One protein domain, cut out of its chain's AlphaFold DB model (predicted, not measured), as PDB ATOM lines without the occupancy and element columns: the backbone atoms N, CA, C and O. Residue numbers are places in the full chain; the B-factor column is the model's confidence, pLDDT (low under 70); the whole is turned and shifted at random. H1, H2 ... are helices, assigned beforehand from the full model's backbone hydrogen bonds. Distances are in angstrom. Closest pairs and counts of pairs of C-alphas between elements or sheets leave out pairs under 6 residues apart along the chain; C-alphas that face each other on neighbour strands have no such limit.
ATOM      1  N   PRO A 157     161.189 154.847 153.589       82.00
ATOM      2  CA  PRO A 157     160.767 156.002 154.372       82.00
ATOM      3  C   PRO A 157     161.869 156.621 155.244       82.00
ATOM      4  O   PRO A 157     161.885 157.834 155.471       82.00
ATOM      5  N   ASP A 158     162.766 155.777 155.745       87.44
ATOM      6  CA  ASP A 158     163.825 156.146 156.684       87.44
ATOM      7  C   ASP A 158     165.160 156.436 155.975       87.44
ATOM      8  O   ASP A 158     166.119 156.880 156.608       87.44
ATOM      9  N   ALA A 159     165.211 156.250 154.651       87.69
ATOM     10  CA  ALA A 159     166.358 156.611 153.832       87.69
ATOM     11  C   ALA A 159     166.442 158.128 153.589       87.69
ATOM     12  O   ALA A 159     165.462 158.874 153.711       87.69
ATOM     13  N   ALA A 160     167.640 158.583 153.216       89.38
ATOM     14  CA  ALA A 160     167.865 159.956 152.784       89.38
ATOM     15  C   ALA A 160     167.027 160.282 151.535       89.38
ATOM     16  O   ALA A 160     166.884 159.458 150.629       89.38
ATOM     17  N   CYS A 161     166.473 161.495 151.483       90.00
ATOM     18  CA  CYS A 161     165.699 161.945 150.333       90.00
ATOM     19  C   CYS A 161     166.578 162.017 149.071       90.00
ATOM     20  O   CYS A 161     167.639 162.644 149.114       90.00
ATOM     21  N   PRO A 162     166.113 161.510 147.912       85.06
ATOM     22  CA  PRO A 162     166.839 161.637 146.643       85.06
ATOM     23  C   PRO A 162     166.924 163.086 146.128       85.06
ATOM     24  O   PRO A 162     167.588 163.363 145.137       85.06
ATOM     25  N   CYS A 163     166.249 164.019 146.797       85.00
ATOM     26  CA  CYS A 163     166.317 165.450 146.551       85.00
ATOM     27  C   CYS A 163     167.575 166.134 147.126       85.00
ATOM     28  O   CYS A 163     167.708 167.349 146.979       85.00
ATOM     29  N   ASN A 164     168.464 165.391 147.804       83.31
ATOM     30  CA  ASN A 164     169.691 165.884 148.451       83.31
ATOM     31  C   ASN A 164     169.471 167.028 149.460       83.31
ATOM     32  O   ASN A 164     170.362 167.836 149.698       83.31
ATOM     33  N   SER A 165     168.300 167.089 150.096       84.00
ATOM     34  CA  SER A 165     168.003 168.073 151.148       84.00
ATOM     35  C   SER A 165     168.690 167.778 152.488       84.00
ATOM     36  O   SER A 165     168.581 168.581 153.407       84.00
ATOM     37  N   GLY A 166     169.338 166.616 152.631       85.12
ATOM     38  CA  GLY A 166     169.906 166.134 153.898       85.12
ATOM     39  C   GLY A 166     168.873 165.564 154.880       85.12
ATOM     40  O   GLY A 166     169.247 164.999 155.904       85.12
ATOM     41  N   LEU A 167     167.578 165.655 154.565       89.56
ATOM     42  CA  LEU A 167     166.486 165.146 155.392       89.56
ATOM     43  C   LEU A 167     166.066 163.726 154.979       89.56
ATOM     44  O   LEU A 167     166.259 163.293 153.836       89.56
ATOM     45  N   ARG A 168     165.429 163.005 155.908       92.38
ATOM     46  CA  ARG A 168     164.801 161.701 155.630       92.38
ATOM     47  C   ARG A 168     163.603 161.863 154.695       92.38
ATOM     48  O   ARG A 168     162.896 162.868 154.761       92.38
ATOM     49  N   TYR A 169     163.344 160.861 153.855       90.94
ATOM     50  CA  TYR A 169     162.274 160.912 152.854       90.94
ATOM     51  C   TYR A 169     160.899 161.221 153.469       90.94
ATOM     52  O   TYR A 169     160.235 162.146 152.993       90.94
ATOM     53  N   LYS A 170     160.537 160.540 154.571       91.81
ATOM     54  CA  LYS A 170     159.317 160.785 155.371       91.81
ATOM     55  C   LYS A 170     159.096 162.260 155.729       91.81
ATOM     56  O   LYS A 170     157.978 162.745 155.648       91.81
ATOM     57  N   ALA A 171     160.155 162.970 156.115       89.56
ATOM     58  CA  ALA A 171     160.070 164.353 156.589       89.56
ATOM     59  C   ALA A 171     160.283 165.397 155.479       89.56
ATOM     60  O   ALA A 171     160.189 166.591 155.741       89.56
ATOM     61  N   CYS A 172     160.616 164.969 154.257       91.56
ATOM     62  CA  CYS A 172     160.979 165.872 153.170       91.56
ATOM     63  C   CYS A 172     160.008 165.787 151.992       91.56
ATOM     64  O   CYS A 172     159.085 166.583 151.904       91.56
ATOM     65  N   CYS A 173     160.210 164.846 151.067       91.12
ATOM     66  CA  CYS A 173     159.418 164.787 149.835       91.12
ATOM     67  C   CYS A 173     158.213 163.849 149.919       91.12
ATOM     68  O   CYS A 173     157.327 163.937 149.074       91.12
ATOM     69  N   GLN A 174     158.149 162.963 150.915       91.50
ATOM     70  CA  GLN A 174     157.045 162.019 151.073       91.50
ATOM     71  C   GLN A 174     155.655 162.682 151.172       91.50
ATOM     72  O   GLN A 174     154.789 162.251 150.409       91.50
ATOM     73  N   PRO A 175     155.416 163.731 151.990       92.00
ATOM     74  CA  PRO A 175     154.083 164.340 152.085       92.00
ATOM     75  C   PRO A 175     153.645 165.028 150.784       92.00
ATOM     76  O   PRO A 175     152.461 165.015 150.451       92.00
ATOM     77  N   PHE A 176     154.593 165.571 150.014       92.12
ATOM     78  CA  PHE A 176     154.308 166.188 148.717       92.12
ATOM     79  C   PHE A 176     153.975 165.132 147.662       92.12
ATOM     80  O   PHE A 176     152.954 165.210 146.991       92.12
ATOM     81  N   VAL A 177     154.806 164.094 147.556       90.25
ATOM     82  CA  VAL A 177     154.645 163.017 146.569       90.25
ATOM     83  C   VAL A 177     153.394 162.167 146.842       90.25
ATOM     84  O   VAL A 177     152.799 161.638 145.905       90.25
ATOM     85  N   ALA A 178     152.977 162.050 148.106       88.12
ATOM     86  CA  ALA A 178     151.713 161.429 148.506       88.12
ATOM     87  C   ALA A 178     150.484 162.338 148.297       88.12
ATOM     88  O   ALA A 178     149.374 161.926 148.620       88.12
ATOM     89  N   ALA A 179     150.675 163.556 147.774       85.19
ATOM     90  CA  ALA A 179     149.642 164.576 147.612       85.19
ATOM     91  C   ALA A 179     148.895 164.927 148.917       85.19
ATOM     92  O   ALA A 179     147.761 165.381 148.864       85.19
ATOM     93  N   THR A 180     149.521 164.732 150.085       87.56
ATOM     94  CA  THR A 180     148.948 165.074 151.402       87.56
ATOM     95  C   THR A 180     149.201 166.538 151.767       87.56
ATOM     96  O   THR A 180     148.410 167.156 152.470       87.56
ATOM     97  N   ALA A 181     150.310 167.103 151.288       90.56
ATOM     98  CA  ALA A 181     150.648 168.511 151.447       90.56
ATOM     99  C   ALA A 181     151.131 169.093 150.116       90.56
ATOM    100  O   ALA A 181     151.670 168.371 149.275       90.56
ATOM    101  N   TYR A 182     150.991 170.407 149.943       89.56
ATOM    102  CA  TYR A 182     151.512 171.126 148.782       89.56
ATOM    103  C   TYR A 182     152.744 171.966 149.172       89.56
ATOM    104  O   TYR A 182     152.736 172.583 150.242       89.56
ATOM    105  N   PRO A 183     153.816 171.987 148.357       90.25
ATOM    106  CA  PRO A 183     155.016 172.775 148.638       90.25
ATOM    107  C   PRO A 183     154.704 174.277 148.645       90.25
ATOM    108  O   PRO A 183     153.984 174.778 147.781       90.25
ATOM    109  N   LYS A 184     155.269 175.003 149.613       89.94
ATOM    110  CA  LYS A 184     155.043 176.453 149.768       89.94
ATOM    111  C   LYS A 184     156.021 177.276 148.936       89.94
ATOM    112  O   LYS A 184     155.735 178.420 148.600       89.94
ATOM    113  N   SER A 185     157.172 176.694 148.612       90.44
ATOM    114  CA  SER A 185     158.235 177.347 147.859       90.44
ATOM    115  C   SER A 185     158.498 176.654 146.518       90.44
ATOM    116  O   SER A 185     158.379 175.433 146.380       90.44
ATOM    117  N   ALA A 186     158.910 177.437 145.518       89.19
ATOM    118  CA  ALA A 186     159.340 176.925 144.218       89.19
ATOM    119  C   ALA A 186     160.459 175.854 144.301       89.19
ATOM    120  O   ALA A 186     160.313 174.802 143.672       89.19
ATOM    121  N   PRO A 187     161.545 176.022 145.091       90.31
ATOM    122  CA  PRO A 187     162.588 174.996 145.185       90.31
ATOM    123  C   PRO A 187     162.100 173.680 145.808       90.31
ATOM    124  O   PRO A 187     162.544 172.609 145.390       90.31
ATOM    125  N   GLU A 188     161.181 173.722 146.777       91.00
ATOM    126  CA  GLU A 188     160.565 172.507 147.333       91.00
ATOM    127  C   GLU A 188     159.740 171.767 146.286       91.00
ATOM    128  O   GLU A 188     159.835 170.543 146.180       91.00
ATOM    129  N   LEU A 189     158.983 172.502 145.468       92.50
ATOM    130  CA  LEU A 189     158.197 171.930 144.382       92.50
ATOM    131  C   LEU A 189     159.089 171.228 143.353       92.50
ATOM    132  O   LEU A 189     158.821 170.082 142.991       92.50
ATOM    133  N   VAL A 190     160.193 171.853 142.938       92.12
ATOM    134  CA  VAL A 190     161.153 171.230 142.010       92.12
ATOM    135  C   VAL A 190     161.747 169.948 142.611       92.12
ATOM    136  O   VAL A 190     161.773 168.909 141.948       92.12
ATOM    137  N   ARG A 191     162.151 169.974 143.889       92.56
ATOM    138  CA  ARG A 191     162.680 168.798 144.610       92.56
ATOM    139  C   ARG A 191     161.660 167.663 144.714       92.56
ATOM    140  O   ARG A 191     162.002 166.500 144.469       92.56
ATOM    141  N   ALA A 192     160.410 167.988 145.039       92.69
ATOM    142  CA  ALA A 192     159.319 167.024 145.111       92.69
ATOM    143  C   ALA A 192     159.041 166.394 143.740       92.69
ATOM    144  O   ALA A 192     158.882 165.177 143.648       92.69
ATOM    145  N   ARG A 193     159.068 167.187 142.659       93.31
ATOM    146  CA  ARG A 193     158.867 166.697 141.284       93.31
ATOM    147  C   ARG A 193     159.980 165.753 140.840       93.31
ATOM    148  O   ARG A 193     159.685 164.695 140.289       93.31
ATOM    149  N   ILE A 194     161.242 166.076 141.124       90.12
ATOM    150  CA  ILE A 194     162.370 165.167 140.845       90.12
ATOM    151  C   ILE A 194     162.192 163.855 141.616       90.12
ATOM    152  O   ILE A 194     162.315 162.773 141.042       90.12
ATOM    153  N   THR A 195     161.838 163.947 142.899       90.94
ATOM    154  CA  THR A 195     161.613 162.769 143.742       90.94
ATOM    155  C   THR A 195     160.462 161.912 143.217       90.94
ATOM    156  O   THR A 195     160.626 160.704 143.098       90.94
ATOM    157  N   ALA A 196     159.337 162.515 142.819       91.69
ATOM    158  CA  ALA A 196     158.208 161.808 142.212       91.69
ATOM    159  C   ALA A 196     158.593 161.096 140.905       91.69
ATOM    160  O   ALA A 196     158.175 159.962 140.674       91.69
ATOM    161  N   ALA A 197     159.418 161.735 140.067       90.62
ATOM    162  CA  ALA A 197     159.889 161.151 138.815       90.62
ATOM    163  C   ALA A 197     160.812 159.939 139.040       90.62
ATOM    164  O   ALA A 197     160.705 158.948 138.320       90.62
ATOM    165  N   LEU A 198     161.695 160.000 140.042       88.19
ATOM    166  CA  LEU A 198     162.571 158.884 140.424       88.19
ATOM    167  C   LEU A 198     161.784 157.725 141.030       88.19
ATOM    168  O   LEU A 198     162.039 156.556 140.743       88.19
ATOM    169  N   ALA A 199     160.819 158.067 141.870       87.06
ATOM    170  CA  ALA A 199     160.026 157.098 142.582       87.06
ATOM    171  C   ALA A 199     159.040 156.388 141.621       87.06
ATOM    172  O   ALA A 199     158.914 155.159 141.641       87.06
ATOM    173  N   GLY A 200     158.509 157.115 140.635       89.44
ATOM    174  CA  GLY A 200     157.624 156.581 139.602       89.44
ATOM    175  C   GLY A 200     156.148 156.917 139.798       89.44
ATOM    176  O   GLY A 200     155.299 156.158 139.330       89.44
ATOM    177  N   LYS A 201     155.855 158.061 140.424       91.38
ATOM    178  CA  LYS A 201     154.511 158.624 140.613       91.38
ATOM    179  C   LYS A 201     154.240 159.729 139.587       91.38
ATOM    180  O   LYS A 201     154.483 160.905 139.866       91.38
ATOM    181  N   PRO A 202     153.715 159.391 138.394       91.81
ATOM    182  CA  PRO A 202     153.398 160.385 137.373       91.81
ATOM    183  C   PRO A 202     152.212 161.274 137.767       91.81
ATOM    184  O   PRO A 202     152.154 162.414 137.317       91.81
ATOM    185  N   GLU A 203     151.302 160.791 138.617       91.81
ATOM    186  CA  GLU A 203     150.091 161.527 139.009       91.81
ATOM    187  C   GLU A 203     150.424 162.853 139.705       91.81
ATOM    188  O   GLU A 203     149.863 163.890 139.359       91.81
ATOM    189  N   PHE A 204     151.431 162.856 140.589       91.38
ATOM    190  CA  PHE A 204     151.910 164.081 141.235       91.38
ATOM    191  C   PHE A 204     152.479 165.094 140.227       91.38
ATOM    192  O   PHE A 204     152.313 166.304 140.380       91.38
ATOM    193  N   LEU A 205     153.147 164.631 139.167       91.75
ATOM    194  CA  LEU A 205     153.690 165.523 138.136       91.75
ATOM    195  C   LEU A 205     152.580 166.194 137.324       91.75
ATOM    196  O   LEU A 205     152.734 167.345 136.918       91.75
ATOM    197  N   VAL A 206     151.472 165.489 137.090       92.62
ATOM    198  CA  VAL A 206     150.305 166.031 136.386       92.62
ATOM    199  C   VAL A 206     149.580 167.051 137.259       92.62
ATOM    200  O   VAL A 206     149.277 168.134 136.769       92.62
ATOM    201  N   SER A 207     149.344 166.737 138.536       90.88
ATOM    202  CA  SER A 207     148.620 167.625 139.456       90.88
ATOM    203  C   SER A 207     149.402 168.888 139.825       90.88
ATOM    204  O   SER A 207     148.809 169.949 139.968       90.88
ATOM    205  N   SER A 208     150.732 168.800 139.926       91.44
ATOM    206  CA  SER A 208     151.610 169.948 140.218       91.44
ATOM    207  C   SER A 208     151.895 170.854 139.013       91.44
ATOM    208  O   SER A 208     152.613 171.844 139.148       91.44
ATOM    209  N   THR A 209     151.390 170.525 137.821       90.19
ATOM    210  CA  THR A 209     151.584 171.348 136.620       90.19
ATOM    211  C   THR A 209     150.419 172.320 136.453       90.19
ATOM    212  O   THR A 209     149.262 171.907 136.462       90.19
ATOM    213  N   HIS A 210     150.727 173.603 136.240       87.00
ATOM    214  CA  HIS A 210     149.720 174.644 136.016       87.00
ATOM    215  C   HIS A 210     148.810 174.307 134.814       87.00
ATOM    216  O   HIS A 210     149.315 173.796 133.803       87.00
ATOM    217  N   PRO A 211     147.493 174.592 134.870       86.69
ATOM    218  CA  PRO A 211     146.562 174.314 133.775       86.69
ATOM    219  C   PRO A 211     146.998 174.924 132.438       86.69
ATOM    220  O   PRO A 211     146.957 174.218 131.433       86.69
ATOM    221  N   ASP A 212     147.514 176.156 132.418       88.25
ATOM    222  CA  ASP A 212     147.986 176.795 131.174       88.25
ATOM    223  C   ASP A 212     149.146 176.030 130.534       88.25
ATOM    224  O   ASP A 212     149.156 175.766 129.329       88.25
ATOM    225  N   SER A 213     150.104 175.582 131.350       84.38
ATOM    226  CA  SER A 213     151.205 174.741 130.882       84.38
ATOM    227  C   SER A 213     150.697 173.375 130.421       84.38
ATOM    228  O   SER A 213     151.184 172.828 129.430       84.38
ATOM    229  N   SER A 214     149.685 172.818 131.096       85.06
ATOM    230  CA  SER A 214     149.048 171.577 130.659       85.06
ATOM    231  C   SER A 214     148.355 171.742 129.307       85.06
ATOM    232  O   SER A 214     148.412 170.803 128.514       85.06
ATOM    233  N   LEU A 215     147.711 172.880 129.034       86.50
ATOM    234  CA  LEU A 215     147.067 173.167 127.751       86.50
ATOM    235  C   LEU A 215     148.108 173.310 126.637       86.50
ATOM    236  O   LEU A 215     148.000 172.619 125.622       86.50
ATOM    237  N   ALA A 216     149.176 174.077 126.874       86.81
ATOM    238  CA  ALA A 216     150.289 174.227 125.935       86.81
ATOM    239  C   ALA A 216     150.964 172.884 125.579       86.81
ATOM    240  O   ALA A 216     151.441 172.685 124.463       86.81
ATOM    241  N   LEU A 217     150.970 171.921 126.509       83.44
ATOM    242  CA  LEU A 217     151.544 170.582 126.316       83.44
ATOM    243  C   LEU A 217     150.580 169.557 125.682       83.44
ATOM    244  O   LEU A 217     150.923 168.367 125.611       83.44
ATOM    245  N   GLY A 218     149.411 169.989 125.199       88.50
ATOM    246  CA  GLY A 218     148.413 169.133 124.546       88.50
ATOM    247  C   GLY A 218     147.377 168.534 125.502       88.50
ATOM    248  O   GLY A 218     146.854 167.445 125.251       88.50
ATOM    249  N   GLY A 219     147.115 169.200 126.626       91.62
ATOM    250  CA  GLY A 219     146.117 168.822 127.623       91.62
ATOM    251  C   GLY A 219     146.575 167.759 128.629       91.62
ATOM    252  O   GLY A 219     147.665 167.185 128.551       91.62
ATOM    253  N   ARG A 220     145.692 167.465 129.593       89.19
ATOM    254  CA  ARG A 220     145.973 166.600 130.755       89.19
ATOM    255  C   ARG A 220     146.364 165.166 130.372       89.19
ATOM    256  O   ARG A 220     147.276 164.597 130.964       89.19
ATOM    257  N   ARG A 221     145.739 164.596 129.330       90.50
ATOM    258  CA  ARG A 221     146.058 163.249 128.802       90.50
ATOM    259  C   ARG A 221     147.483 163.166 128.237       90.50
ATOM    260  O   ARG A 221     148.223 162.214 128.511       90.50
ATOM    261  N   SER A 222     147.885 164.184 127.480       92.19
ATOM    262  CA  SER A 222     149.231 164.292 126.909       92.19
ATOM    263  C   SER A 222     150.280 164.514 127.996       92.19
ATOM    264  O   SER A 222     151.353 163.906 127.951       92.19
ATOM    265  N   LEU A 223     149.950 165.322 129.007       91.50
ATOM    266  CA  LEU A 223     150.788 165.551 130.178       91.50
ATOM    267  C   LEU A 223     150.986 164.272 131.004       91.50
ATOM    268  O   LEU A 223     152.124 163.934 131.314       91.50
ATOM    269  N   ALA A 224     149.927 163.504 131.271       92.69
ATOM    270  CA  ALA A 224     150.026 162.217 131.966       92.69
ATOM    271  C   ALA A 224     150.922 161.224 131.213       92.69
ATOM    272  O   ALA A 224     151.782 160.562 131.798       92.69
ATOM    273  N   SER A 225     150.792 161.170 129.887       93.69
ATOM    274  CA  SER A 225     151.653 160.340 129.040       93.69
ATOM    275  C   SER A 225     153.119 160.790 129.090       93.69
ATOM    276  O   SER A 225     154.028 159.958 129.125       93.69
ATOM    277  N   ARG A 226     153.372 162.105 129.125       92.12
ATOM    278  CA  ARG A 226     154.716 162.678 129.314       92.12
ATOM    279  C   ARG A 226     155.284 162.351 130.694       92.12
ATOM    280  O   ARG A 226     156.416 161.882 130.758       92.12
ATOM    281  N   ALA A 227     154.501 162.513 131.756       92.75
ATOM    282  CA  ALA A 227     154.892 162.197 133.126       92.75
ATOM    283  C   ALA A 227     155.261 160.712 133.285       92.75
ATOM    284  O   ALA A 227     156.299 160.391 133.865       92.75
ATOM    285  N   LYS A 228     154.484 159.799 132.684       93.62
ATOM    286  CA  LYS A 228     154.808 158.362 132.642       93.62
ATOM    287  C   LYS A 228     156.143 158.102 131.945       93.62
ATOM    288  O   LYS A 228     156.984 157.396 132.493       93.62
ATOM    289  N   ARG A 229     156.371 158.705 130.771       92.31
ATOM    290  CA  ARG A 229     157.654 158.592 130.048       92.31
ATOM    291  C   ARG A 229     158.826 159.170 130.836       92.31
ATOM    292  O   ARG A 229     159.923 158.626 130.782       92.31
ATOM    293  N   GLN A 230     158.602 160.259 131.562       89.00
ATOM    294  CA  GLN A 230     159.609 160.857 132.428       89.00
ATOM    295  C   GLN A 230     159.988 159.884 133.551       89.00
ATOM    296  O   GLN A 230     161.167 159.576 133.709       89.00
ATOM    297  N   CYS A 231     159.002 159.312 134.246       90.81
ATOM    298  CA  CYS A 231     159.225 158.320 135.299       90.81
ATOM    299  C   CYS A 231     159.970 157.073 134.790       90.81
ATOM    300  O   CYS A 231     160.931 156.614 135.410       90.81
ATOM    301  N   THR A 232     159.574 156.530 133.633       90.50
ATOM    302  CA  THR A 232     160.246 155.354 133.056       90.50
ATOM    303  C   THR A 232     161.671 155.666 132.609       90.50
ATOM    304  O   THR A 232     162.569 154.843 132.801       90.50
ATOM    305  N   TRP A 233     161.909 156.859 132.059       88.62
ATOM    306  CA  TRP A 233     163.241 157.310 131.672       88.62
ATOM    307  C   TRP A 233     164.176 157.450 132.880       88.62
ATOM    308  O   TRP A 233     165.287 156.918 132.839       88.62
ATOM    309  N   PHE A 234     163.718 158.080 133.968       84.25
ATOM    310  CA  PHE A 234     164.502 158.231 135.200       84.25
ATOM    311  C   PHE A 234     164.833 156.879 135.839       84.25
ATOM    312  O   PHE A 234     165.994 156.616 136.154       84.25
ATOM    313  N   ARG A 235     163.853 155.972 135.926       82.31
ATOM    314  CA  ARG A 235     164.073 154.611 136.435       82.31
ATOM    315  C   ARG A 235     165.101 153.845 135.596       82.31
ATOM    316  O   ARG A 235     165.995 153.204 136.142       82.31
ATOM    317  N   ARG A 236     165.034 153.954 134.263       82.94
ATOM    318  CA  ARG A 236     165.991 153.311 133.345       82.94
ATOM    319  C   ARG A 236     167.396 153.916 133.433       82.94
ATOM    320  O   ARG A 236     168.373 153.187 133.273       82.94
ATOM    321  N   MET A 237     167.519 155.219 133.689       71.19
ATOM    322  CA  MET A 237     168.819 155.848 133.940       71.19
ATOM    323  C   MET A 237     169.448 155.372 135.248       71.19
ATOM    324  O   MET A 237     170.637 155.068 135.262       71.19
ATOM    325  N   GLN A 238     168.661 155.238 136.315       64.38
ATOM    326  CA  GLN A 238     169.173 154.808 137.617       64.38
ATOM    327  C   GLN A 238     169.634 153.341 137.608       64.38
ATOM    328  O   GLN A 238     170.669 153.025 138.184       64.38
ATOM    329  N   VAL A 239     168.951 152.467 136.858       56.16
ATOM    330  CA  VAL A 239     169.402 151.080 136.619       56.16
ATOM    331  C   VAL A 239     170.732 151.033 135.852       56.16
ATOM    332  O   VAL A 239     171.563 150.170 136.117       56.16
ATOM    333  N   ARG A 240     170.984 151.976 134.932       52.66
ATOM    334  CA  ARG A 240     172.283 152.078 134.235       52.66
ATOM    335  C   ARG A 240     173.405 152.636 135.114       52.66
ATOM    336  O   ARG A 240     174.567 152.413 134.793       52.66
ATOM    337  N   ALA A 241     173.065 153.347 136.187       50.25
ATOM    338  CA  ALA A 241     174.009 153.902 137.154       50.25
ATOM    339  C   ALA A 241     174.303 152.948 138.328       50.25
ATOM    340  O   ALA A 241     174.903 153.375 139.313       50.25
ATOM    341  N   ALA A 242     173.890 151.675 138.246       42.72
ATOM    342  CA  ALA A 242     174.256 150.679 139.243       42.72
ATOM    343  C   ALA A 242     175.790 150.643 139.409       42.72
ATOM    344  O   ALA A 242     176.513 150.659 138.404       42.72
ATOM    345  N   PRO A 243     176.295 150.625 140.656       48.78
ATOM    346  CA  PRO A 243     177.723 150.626 140.920       48.78
ATOM    347  C   PRO A 243     178.329 149.401 140.248       48.78
ATOM    348  O   PRO A 243     177.941 148.266 140.525       48.78
TER     349      PRO A 243
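Overview. This is residues 157 to 243 of the 266 residues of an uncharacterized protein of Scenedesmus sp. NREL 46B-D3 (UniProt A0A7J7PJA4). One long helix, H5, runs along one side of the domain, and H2 meets it end-on at a steep angle with its last residues, 196 to 199. H3 folds back from H2 as a short hairpin and packs on both H2 and H5; H1 packs on H2, and H4 makes a corner near where H5 begins. The 87 printed residues, with five named helices in the order H1 to H5 and no named strand, are all helix by class. The whole is compact, with a radius of gyration of the C-alphas of 13.3 A, and flat, spanning 37 by 33 by 18 A.

Arrangement. After residues 157 to 173, with no named element, H1, residues 174 to 177, touches H2, residues 186 to 199; the closest C-alphas, of Val 177 and Ala 196, are 5.8 A apart. H2 is the hub, touching three helices. H3, residues 202 to 207, forms a helical hairpin with H2, a shallow tilt of 28 degrees, opposite ways; the closest C-alphas, of Arg 193 and Leu 205, are 6.2 A apart. H4, residues 211 to 216, is apart from H3, but only just, at 8.1 A. H5, residues 219 to 240, touches H2 at a steep tilt of 67 degrees, closest at the C-alphas of Ala 197 and Cys 231, 4.6 A. H5 touches H3 at a steep tilt of 39 degrees, opposite ways, closest at the C-alphas of Pro 202 and Ala 227, 4.9 A. H4 and H5 are close but not clearly touching, about perpendicular at 83 degrees, closest at the C-alphas of Ser 214 and Arg 220, 5.9 A. Every O i to N i+4 pair is within hydrogen-bond range in H2, H3, H4 and H5; H1 is too short for one.

Along the chain. H1 begins at C-alpha 174 (157.045, 162.019, 151.073). H2 is 19.9 A long from first to last C-alpha. H5 is 31.8 A long and ends at C-alpha 240 (172.283, 152.078, 134.235).

Size, cuts and confidence. The farthest C-alphas, of Asp 212 and Pro 243, are 40.8 A apart. The printed part has no cut and no long link. Confidence is under 70 at residues 238 to 243.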